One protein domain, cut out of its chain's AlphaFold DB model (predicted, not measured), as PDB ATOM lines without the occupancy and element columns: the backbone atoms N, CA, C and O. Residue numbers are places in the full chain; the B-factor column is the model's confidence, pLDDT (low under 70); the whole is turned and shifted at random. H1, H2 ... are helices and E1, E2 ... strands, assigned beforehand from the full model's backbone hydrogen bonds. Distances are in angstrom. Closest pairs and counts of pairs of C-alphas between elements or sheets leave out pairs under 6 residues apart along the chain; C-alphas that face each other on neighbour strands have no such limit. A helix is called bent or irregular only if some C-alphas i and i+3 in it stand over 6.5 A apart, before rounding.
ATOM      1  N   LEU A 231      46.179 -22.376 -37.995       96.44
ATOM      2  CA  LEU A 231      47.532 -22.454 -38.528       96.44
ATOM      3  C   LEU A 231      47.729 -23.784 -39.253       96.44
ATOM      4  O   LEU A 231      47.674 -24.851 -38.646       96.44
ATOM      5  N   GLU A 232      48.007 -23.711 -40.547       95.06
ATOM      6  CA  GLU A 232      48.469 -24.850 -41.326       95.06
ATOM      7  C   GLU A 232      49.971 -25.056 -41.105       95.06
ATOM      8  O   GLU A 232      50.783 -24.164 -41.359       95.06
ATOM      9  N   VAL A 233      50.334 -26.244 -40.627       93.25
ATOM     10  CA  VAL A 233      51.702 -26.640 -40.286       93.25
ATOM     11  C   VAL A 233      52.098 -27.891 -41.052       93.25
ATOM     12  O   VAL A 233      51.343 -28.862 -41.123       93.25
ATOM     13  N   ASP A 234      53.307 -27.890 -41.598       91.25
ATOM     14  CA  ASP A 234      53.939 -29.091 -42.130       91.25
ATOM     15  C   ASP A 234      54.598 -29.916 -41.012       91.25
ATOM     16  O   ASP A 234      54.976 -29.406 -39.953       91.25
ATOM     17  N   VAL A 235      54.763 -31.219 -41.250       88.38
ATOM     18  CA  VAL A 235      55.354 -32.146 -40.269       88.38
ATOM     19  C   VAL A 235      56.787 -31.798 -39.847       88.38
ATOM     20  O   VAL A 235      57.216 -32.262 -38.787       88.38
ATOM     21  N   MET A 236      57.527 -31.019 -40.645       87.19
ATOM     22  CA  MET A 236      58.890 -30.580 -40.321       87.19
ATOM     23  C   MET A 236      58.878 -29.366 -39.383       87.19
ATOM     24  O   MET A 236      59.738 -29.257 -38.508       87.19
ATOM     25  N   ALA A 237      57.877 -28.495 -39.503       88.31
ATOM     26  CA  ALA A 237      57.673 -27.337 -38.639       88.31
ATOM     27  C   ALA A 237      57.109 -27.692 -37.250       88.31
ATOM     28  O   ALA A 237      57.185 -26.873 -36.334       88.31
ATOM     29  N   LEU A 238      56.580 -28.906 -37.056       90.44
ATOM     30  CA  LEU A 238      55.969 -29.328 -35.786       90.44
ATOM     31  C   LEU A 238      56.924 -29.325 -34.584       90.44
ATOM     32  O   LEU A 238      56.477 -29.121 -33.461       90.44
ATOM     33  N   ASP A 239      58.223 -29.533 -34.803       89.38
ATOM     34  CA  ASP A 239      59.226 -29.544 -33.726       89.38
ATOM     35  C   ASP A 239      59.975 -28.204 -33.599       89.38
ATOM     36  O   ASP A 239      60.943 -28.082 -32.844       89.38
ATOM     37  N   HIS A 240      59.566 -27.179 -34.352       93.50
ATOM     38  CA  HIS A 240      60.190 -25.865 -34.269       93.50
ATOM     39  C   HIS A 240      59.708 -25.088 -33.040       93.50
ATOM     40  O   HIS A 240      58.515 -24.923 -32.800       93.50
ATOM     41  N   ARG A 241      60.650 -24.437 -32.346       93.56
ATOM     42  CA  ARG A 241      60.371 -23.523 -31.219       93.56
ATOM     43  C   ARG A 241      59.427 -22.364 -31.578       93.56
ATOM     44  O   ARG A 241      58.846 -21.726 -30.707       93.56
ATOM     45  N   SER A 242      59.306 -22.011 -32.858       92.94
ATOM     46  CA  SER A 242      58.322 -21.018 -33.306       92.94
ATOM     47  C   SER A 242      56.883 -21.493 -33.124       92.94
ATOM     48  O   SER A 242      56.045 -20.659 -32.806       92.94
ATOM     49  N   LEU A 243      56.609 -22.795 -33.261       95.75
ATOM     50  CA  LEU A 243      55.282 -23.352 -33.014       95.75
ATOM     51  C   LEU A 243      54.933 -23.329 -31.524       95.75
ATOM     52  O   LEU A 243      53.833 -22.926 -31.169       95.75
ATOM     53  N   GLU A 244      55.879 -23.686 -30.652       95.56
ATOM     54  CA  GLU A 244      55.682 -23.592 -29.198       95.56
ATOM     55  C   GLU A 244      55.335 -22.157 -28.780       95.56
ATOM     56  O   GLU A 244      54.324 -21.939 -28.125       95.56
ATOM     57  N   ARG A 245      56.110 -21.164 -29.247       95.88
ATOM     58  CA  ARG A 245      55.834 -19.741 -28.972       95.88
ATOM     59  C   ARG A 245      54.474 -19.290 -29.492       95.88
ATOM     60  O   ARG A 245      53.804 -18.523 -28.818       95.88
ATOM     61  N   PHE A 246      54.069 -19.759 -30.669       96.44
ATOM     62  CA  PHE A 246      52.750 -19.460 -31.215       96.44
ATOM     63  C   PHE A 246      51.630 -20.030 -30.333       96.44
ATOM     64  O   PHE A 246      50.684 -19.317 -30.012       96.44
ATOM     65  N   LEU A 247      51.749 -21.286 -29.894       96.69
ATOM     66  CA  LEU A 247      50.774 -21.911 -28.997       96.69
ATOM     67  C   LEU A 247      50.714 -21.192 -27.639       96.69
ATOM     68  O   LEU A 247      49.620 -20.933 -27.142       96.69
ATOM     69  N   GLU A 248      51.864 -20.809 -27.077       95.69
ATOM     70  CA  GLU A 248      51.944 -19.995 -25.856       95.69
ATOM     71  C   GLU A 248      51.281 -18.621 -26.036       95.69
ATOM     72  O   GLU A 248      50.505 -18.204 -25.178       95.69
ATOM     73  N   ALA A 249      51.530 -17.938 -27.160       94.81
ATOM     74  CA  ALA A 249      50.906 -16.655 -27.490       94.81
ATOM     75  C   ALA A 249      49.383 -16.772 -27.672       94.81
ATOM     76  O   ALA A 249      48.645 -15.838 -27.372       94.81
ATOM     77  N   CYS A 250      48.896 -17.941 -28.096       95.06
ATOM     78  CA  CYS A 250      47.470 -18.260 -28.124       95.06
ATOM     79  C   CYS A 250      46.906 -18.662 -26.746       95.06
ATOM     80  O   CYS A 250      45.727 -18.990 -26.640       95.06
ATOM     81  N   GLY A 251      47.724 -18.678 -25.691       94.62
ATOM     82  CA  GLY A 251      47.315 -19.022 -24.330       94.62
ATOM     83  C   GLY A 251      47.228 -20.522 -24.042       94.62
ATOM     84  O   GLY A 251      46.667 -20.894 -23.009       94.62
ATOM     85  N   VAL A 252      47.750 -21.391 -24.915       95.62
ATOM     86  CA  VAL A 252      47.822 -22.840 -24.656       95.62
ATOM     87  C   VAL A 252      48.838 -23.092 -23.550       95.62
ATOM     88  O   VAL A 252      49.958 -22.578 -23.581       95.62
ATOM     89  N   SER A 253      48.468 -23.898 -22.554       94.75
ATOM     90  CA  SER A 253      49.361 -24.138 -21.426       94.75
ATOM     91  C   SER A 253      50.597 -24.942 -21.847       94.75
ATOM     92  O   SER A 253      50.513 -25.903 -22.614       94.75
ATOM     93  N   VAL A 254      51.762 -24.609 -21.281       93.44
ATOM     94  CA  VAL A 254      53.043 -25.280 -21.592       93.44
ATOM     95  C   VAL A 254      52.969 -26.805 -21.403       93.44
ATOM     96  O   VAL A 254      53.638 -27.558 -22.108       93.44
ATOM     97  N   GLY A 255      52.133 -27.286 -20.476       93.88
ATOM     98  CA  GLY A 255      51.922 -28.720 -20.249       93.88
ATOM     99  C   GLY A 255      51.128 -29.432 -21.353       93.88
ATOM    100  O   GLY A 255      51.293 -30.637 -21.532       93.88
ATOM    101  N   GLU A 256      50.295 -28.708 -22.102       93.69
ATOM    102  CA  GLU A 256      49.440 -29.238 -23.175       93.69
ATOM    103  C   GLU A 256      50.097 -29.157 -24.560       93.69
ATOM    104  O   GLU A 256      49.719 -29.905 -25.466       93.69
ATOM    105  N   ILE A 257      51.112 -28.304 -24.730       95.06
ATOM    106  CA  ILE A 257      51.820 -28.115 -26.006       95.06
ATOM    107  C   ILE A 257      52.366 -29.435 -26.584       95.06
ATOM    108  O   ILE A 257      52.066 -29.726 -27.746       95.06
ATOM    109  N   PRO A 258      53.079 -30.301 -25.829       95.44
ATOM    110  CA  PRO A 258      53.579 -31.563 -26.383       95.44
ATOM    111  C   PRO A 258      52.462 -32.491 -26.877       95.44
ATOM    112  O   PRO A 258      52.619 -33.175 -27.890       95.44
ATOM    113  N   ALA A 259      51.319 -32.507 -26.182       94.19
ATOM    114  CA  ALA A 259      50.156 -33.289 -26.593       94.19
ATOM    115  C   ALA A 259      49.533 -32.716 -27.875       94.19
ATOM    116  O   ALA A 259      49.251 -33.475 -28.800       94.19
ATOM    117  N   THR A 260      49.415 -31.389 -27.963       94.44
ATOM    118  CA  THR A 260      48.931 -30.673 -29.153       94.44
ATOM    119  C   THR A 260      49.787 -30.991 -30.381       94.44
ATOM    120  O   THR A 260      49.259 -31.397 -31.415       94.44
ATOM    121  N   ILE A 261      51.116 -30.906 -30.255       95.06
ATOM    122  CA  ILE A 261      52.064 -31.248 -31.327       95.06
ATOM    123  C   ILE A 261      51.924 -32.722 -31.734       95.06
ATOM    124  O   ILE A 261      51.906 -33.049 -32.923       95.06
ATOM    125  N   SER A 262      51.778 -33.634 -30.765       94.19
ATOM    126  CA  SER A 262      51.574 -35.054 -31.063       94.19
ATOM    127  C   SER A 262      50.256 -35.311 -31.802       94.19
ATOM    128  O   SER A 262      50.229 -36.137 -32.717       94.19
ATOM    129  N   CYS A 263      49.172 -34.624 -31.430       93.62
ATOM    130  CA  CYS A 263      47.888 -34.703 -32.125       93.62
ATOM    131  C   CYS A 263      47.994 -34.157 -33.551       93.62
ATOM    132  O   CYS A 263      47.504 -34.796 -34.479       93.62
ATOM    133  N   ALA A 264      48.694 -33.038 -33.744       93.81
ATOM    134  CA  ALA A 264      48.950 -32.458 -35.058       93.81
ATOM    135  C   ALA A 264      49.721 -33.406 -35.974       93.81
ATOM    136  O   ALA A 264      49.335 -33.613 -37.121       93.81
ATOM    137  N   ARG A 265      50.757 -34.067 -35.448       94.19
ATOM    138  CA  ARG A 265      51.518 -35.073 -36.198       94.19
ATOM    139  C   ARG A 265      50.650 -36.256 -36.618       94.19
ATOM    140  O   ARG A 265      50.781 -36.743 -37.737       94.19
ATOM    141  N   ALA A 266      49.767 -36.713 -35.732       92.50
ATOM    142  CA  ALA A 266      48.827 -37.785 -36.044       92.50
ATOM    143  C   ALA A 266      47.787 -37.354 -37.091       92.50
ATOM    144  O   ALA A 266      47.459 -38.140 -37.976       92.50
ATOM    145  N   ALA A 267      47.297 -36.114 -37.008       92.06
ATOM    146  CA  ALA A 267      46.336 -35.547 -37.949       92.06
ATOM    147  C   ALA A 267      46.938 -35.308 -39.341       92.06
ATOM    148  O   ALA A 267      46.249 -35.523 -40.335       92.06
ATOM    149  N   ALA A 268      48.215 -34.919 -39.418       90.56
ATOM    150  CA  ALA A 268      48.907 -34.713 -40.689       90.56
ATOM    151  C   ALA A 268      48.932 -35.989 -41.542       90.56
ATOM    152  O   ALA A 268      48.705 -35.929 -42.752       90.56
ATOM    153  N   GLY A 269      49.153 -37.146 -40.905       86.44
ATOM    154  CA  GLY A 269      49.105 -38.456 -41.555       86.44
ATOM    155  C   GLY A 269      49.872 -38.481 -42.882       86.44
ATOM    156  O   GLY A 269      51.011 -38.024 -42.955       86.44
ATOM    157  N   ASP A 270      49.213 -38.969 -43.934       82.50
ATOM    158  CA  ASP A 270      49.783 -39.064 -45.286       82.50
ATOM    159  C   ASP A 270      49.790 -37.725 -46.051       82.50
ATOM    160  O   ASP A 270      50.439 -37.618 -47.086       82.50
ATOM    161  N   SER A 271      49.069 -36.704 -45.572       80.00
ATOM    162  CA  SER A 271      49.017 -35.379 -46.217       80.00
ATOM    163  C   SER A 271      50.216 -34.486 -45.882       80.00
ATOM    164  O   SER A 271      50.322 -33.381 -46.410       80.00
ATOM    165  N   GLU A 272      51.088 -34.943 -44.974       88.06
ATOM    166  CA  GLU A 272      52.276 -34.236 -44.462       88.06
ATOM    167  C   GLU A 272      51.995 -32.854 -43.834       88.06
ATOM    168  O   GLU A 272      52.918 -32.173 -43.381       88.06
ATOM    169  N   THR A 273      50.724 -32.453 -43.743       91.19
ATOM    170  CA  THR A 273      50.267 -31.143 -43.274       91.19
ATOM    171  C   THR A 273      49.030 -31.282 -42.389       91.19
ATOM    172  O   THR A 273      48.139 -32.090 -42.641       91.19
ATOM    173  N   ALA A 274      48.960 -30.490 -41.324       93.56
ATOM    174  CA  ALA A 274      47.807 -30.422 -40.432       93.56
ATOM    175  C   ALA A 274      47.370 -28.971 -40.249       93.56
ATOM    176  O   ALA A 274      48.180 -28.055 -40.352       93.56
ATOM    177  N   VAL A 275      46.097 -28.765 -39.927       94.94
ATOM    178  CA  VAL A 275      45.586 -27.473 -39.470       94.94
ATOM    179  C   VAL A 275      45.364 -27.556 -37.969       94.94
ATOM    180  O   VAL A 275      44.572 -28.367 -37.484       94.94
ATOM    181  N   LEU A 276      46.086 -26.717 -37.239       96.44
ATOM    182  CA  LEU A 276      45.849 -26.442 -35.831       96.44
ATOM    183  C   LEU A 276      44.743 -25.402 -35.714       96.44
ATOM    184  O   LEU A 276      44.785 -24.389 -36.404       96.44
ATOM    185  N   ARG A 277      43.784 -25.649 -34.827       96.75
ATOM    186  CA  ARG A 277      42.696 -24.734 -34.481       96.75
ATOM    187  C   ARG A 277      42.799 -24.441 -32.993       96.75
ATOM    188  O   ARG A 277      42.729 -25.366 -32.188       96.75
ATOM    189  N   ILE A 278      43.014 -23.183 -32.627       96.69
ATOM    190  CA  ILE A 278      43.213 -22.767 -31.241       96.69
ATOM    191  C   ILE A 278      42.130 -21.766 -30.867       96.69
ATOM    192  O   ILE A 278      42.142 -20.627 -31.326       96.69
ATOM    193  N   ALA A 279      41.179 -22.206 -30.050       94.94
ATOM    194  CA  ALA A 279      40.164 -21.333 -29.484       94.94
ATOM    195  C   ALA A 279      40.758 -20.582 -28.288       94.94
ATOM    196  O   ALA A 279      41.309 -21.210 -27.383       94.94
ATOM    197  N   ILE A 280      40.640 -19.257 -28.294       92.00
ATOM    198  CA  ILE A 280      41.157 -18.339 -27.278       92.00
ATOM    199  C   ILE A 280      39.963 -17.659 -26.603       92.00
ATOM    200  O   ILE A 280      39.137 -17.035 -27.272       92.00
ATOM    201  N   GLY A 281      39.894 -17.768 -25.277       84.81
ATOM    202  CA  GLY A 281      38.914 -17.068 -24.446       84.81
ATOM    203  C   GLY A 281      39.447 -16.806 -23.037       84.81
ATOM    204  O   GLY A 281      40.625 -17.032 -22.758       84.81
ATOM    205  N   ASP A 282      38.572 -16.382 -22.123       75.19
ATOM    206  CA  ASP A 282      38.932 -15.947 -20.758       75.19
ATOM    207  C   ASP A 282      39.690 -17.000 -19.924       75.19
ATOM    208  O   ASP A 282      40.406 -16.669 -18.978       75.19
ATOM    209  N   GLY A 283      39.520 -18.285 -20.251       74.50
ATOM    210  CA  GLY A 283      40.159 -19.414 -19.568       74.50
ATOM    211  C   GLY A 283      41.526 -19.825 -20.125       74.50
ATOM    212  O   GLY A 283      42.096 -20.793 -19.621       74.50
ATOM    213  N   GLY A 284      42.037 -19.129 -21.145       83.75
ATOM    214  CA  GLY A 284      43.228 -19.509 -21.905       83.75
ATOM    215  C   GLY A 284      42.900 -20.116 -23.273       83.75
ATOM    216  O   GLY A 284      41.759 -20.086 -23.736       83.75
ATOM    217  N   GLY A 285      43.932 -20.642 -23.929       89.44
ATOM    218  CA  GLY A 285      43.847 -21.249 -25.253       89.44
ATOM    219  C   GLY A 285      43.629 -22.755 -25.184       89.44
ATOM    220  O   GLY A 285      44.299 -23.449 -24.421       89.44
ATOM    221  N   SER A 286      42.742 -23.283 -26.023       92.12
ATOM    222  CA  SER A 286      42.579 -24.726 -26.230       92.12
ATOM    223  C   SER A 286      42.823 -25.071 -27.691       92.12
ATOM    224  O   SER A 286      42.265 -24.430 -28.579       92.12
ATOM    225  N   ALA A 287      43.685 -26.056 -27.938       92.75
ATOM    226  CA  ALA A 287      44.118 -26.423 -29.278       92.75
ATOM    227  C   ALA A 287      43.595 -27.801 -29.688       92.75
ATOM    228  O   ALA A 287      43.686 -28.775 -28.938       92.75
ATOM    229  N   GLU A 288      43.110 -27.890 -30.918       92.75
ATOM    230  CA  GLU A 288      42.782 -29.131 -31.609       92.75
ATOM    231  C   GLU A 288      43.513 -29.188 -32.957       92.75
ATOM    232  O   GLU A 288      43.956 -28.169 -33.491       92.75
ATOM    233  N   ALA A 289      43.667 -30.391 -33.508       91.69
ATOM    234  CA  ALA A 289      44.326 -30.592 -34.790       91.69
ATOM    235  C   ALA A 289      43.460 -31.433 -35.724       91.69
ATOM    236  O   ALA A 289      42.892 -32.446 -35.315       91.69
ATOM    237  N   GLN A 290      43.424 -31.039 -36.992       89.44
ATOM    238  CA  GLN A 290      42.726 -31.750 -38.057       89.44
ATOM    239  C   GLN A 290      43.623 -31.891 -39.295       89.44
ATOM    240  O   GLN A 290      44.545 -31.091 -39.471       89.44
ATOM    241  N   PRO A 291      43.388 -32.891 -40.162       83.38
ATOM    242  CA  PRO A 291      44.093 -32.981 -41.438       83.38
ATOM    243  C   PRO A 291      43.867 -31.719 -42.274       83.38
ATOM    244  O   PRO A 291      42.766 -31.159 -42.264       83.38
ATOM    245  N   ALA A 292      44.881 -31.277 -43.020       79.62
ATOM    246  CA  ALA A 292      44.695 -30.175 -43.952       79.62
ATOM    247  C   ALA A 292      43.758 -30.606 -45.092       79.62
ATOM    248  O   ALA A 292      44.015 -31.569 -45.818       79.62
ATOM    249  N   THR A 293      42.639 -29.904 -45.255       70.31
ATOM    250  CA  THR A 293      41.749 -30.100 -46.403       70.31
ATOM    251  C   THR A 293      42.242 -29.288 -47.591       70.31
ATOM    252  O   THR A 293      42.364 -28.066 -47.500       70.31
ATOM    253  N   ILE A 294      42.462 -29.960 -48.722       61.09
ATOM    254  CA  ILE A 294      42.734 -29.306 -50.006       61.09
ATOM    255  C   ILE A 294      41.453 -28.572 -50.444       61.09
ATOM    256  O   ILE A 294      40.393 -29.207 -50.495       61.09
ATOM    257  N   PRO A 295      41.506 -27.263 -50.760       59.28
ATOM    258  CA  PRO A 295      40.342 -26.537 -51.253       59.28
ATOM    259  C   PRO A 295      39.779 -27.214 -52.507       59.28
ATOM    260  O   PRO A 295      40.532 -27.615 -53.393       59.28
ATOM    261  N   ALA A 296      38.451 -27.303 -52.620       50.59
ATOM    262  CA  ALA A 296      37.792 -27.987 -53.739       50.59
ATOM    263  C   ALA A 296      38.195 -27.436 -55.125       50.59
ATOM    264  O   ALA A 296      38.168 -28.179 -56.101       50.59
ATOM    265  N   LEU A 297      38.615 -26.164 -55.204       52.41
ATOM    266  CA  LEU A 297      39.122 -25.531 -56.429       52.41
ATOM    267  C   LEU A 297      40.457 -26.103 -56.939       52.41
ATOM    268  O   LEU A 297      40.750 -25.955 -58.118       52.41
ATOM    269  N   VAL A 298      41.248 -26.755 -56.083       47.72
ATOM    270  CA  VAL A 298      42.570 -27.323 -56.424       47.72
ATOM    271  C   VAL A 298      42.477 -28.834 -56.702       47.72
ATOM    272  O   VAL A 298      43.439 -29.462 -57.129       47.72
ATOM    273  N   ALA A 299      41.311 -29.443 -56.462       44.19
ATOM    274  CA  ALA A 299      41.099 -30.888 -56.547       44.19
ATOM    275  C   ALA A 299      40.620 -31.389 -57.931       44.19
ATOM    276  O   ALA A 299      40.226 -32.553 -58.044       44.19
TER     277      ALA A 299
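This is residues 231 to 299 of the 300 residues of the protein "Serine/threonine-protein phosphatase" of Thermoleophilaceae bacterium (UniProt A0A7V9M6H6). A long strand hairpin, E2 and E3, with short E1 beside E2, makes a sheet with helices H1 and H2 over one face: two layers. The printed part has 69 residues, ordered E1 H1 H2 E2 E3, class mixed; the sheet, E1 E2 E3, is antiparallel. It is compact, radius of gyration of the C-alphas 12.2 A, spanning 38 by 23 by 17 A.

Find E2, residues 273 to 281, 26.1 A, at C-alpha 273 (50.267, -31.143, -43.274); E3, 284 to 291, runs 23.7 A to C-alpha 291 (44.093, -32.981, -41.438). E1 is 231 to 234, H1 241 to 249, H2 257 to 271, irregular: C-alphas 267 and 270 are 8.8 A apart.

Within hydrogen-bond range are N 277 and O 288 (E2, E3), 2.9 A, and N 233 and O 274 (E1, E2), 2.8 A. H2 is over E2 and E3, height over the sheet 7.0 A; H1 is over E2, 9.6 A. Every O i to N i+4 pair is within range in H1, 8 of 11 in H2.

The printed part has no cut; no link is long; residues 294 to 299 have pLDDT under 70.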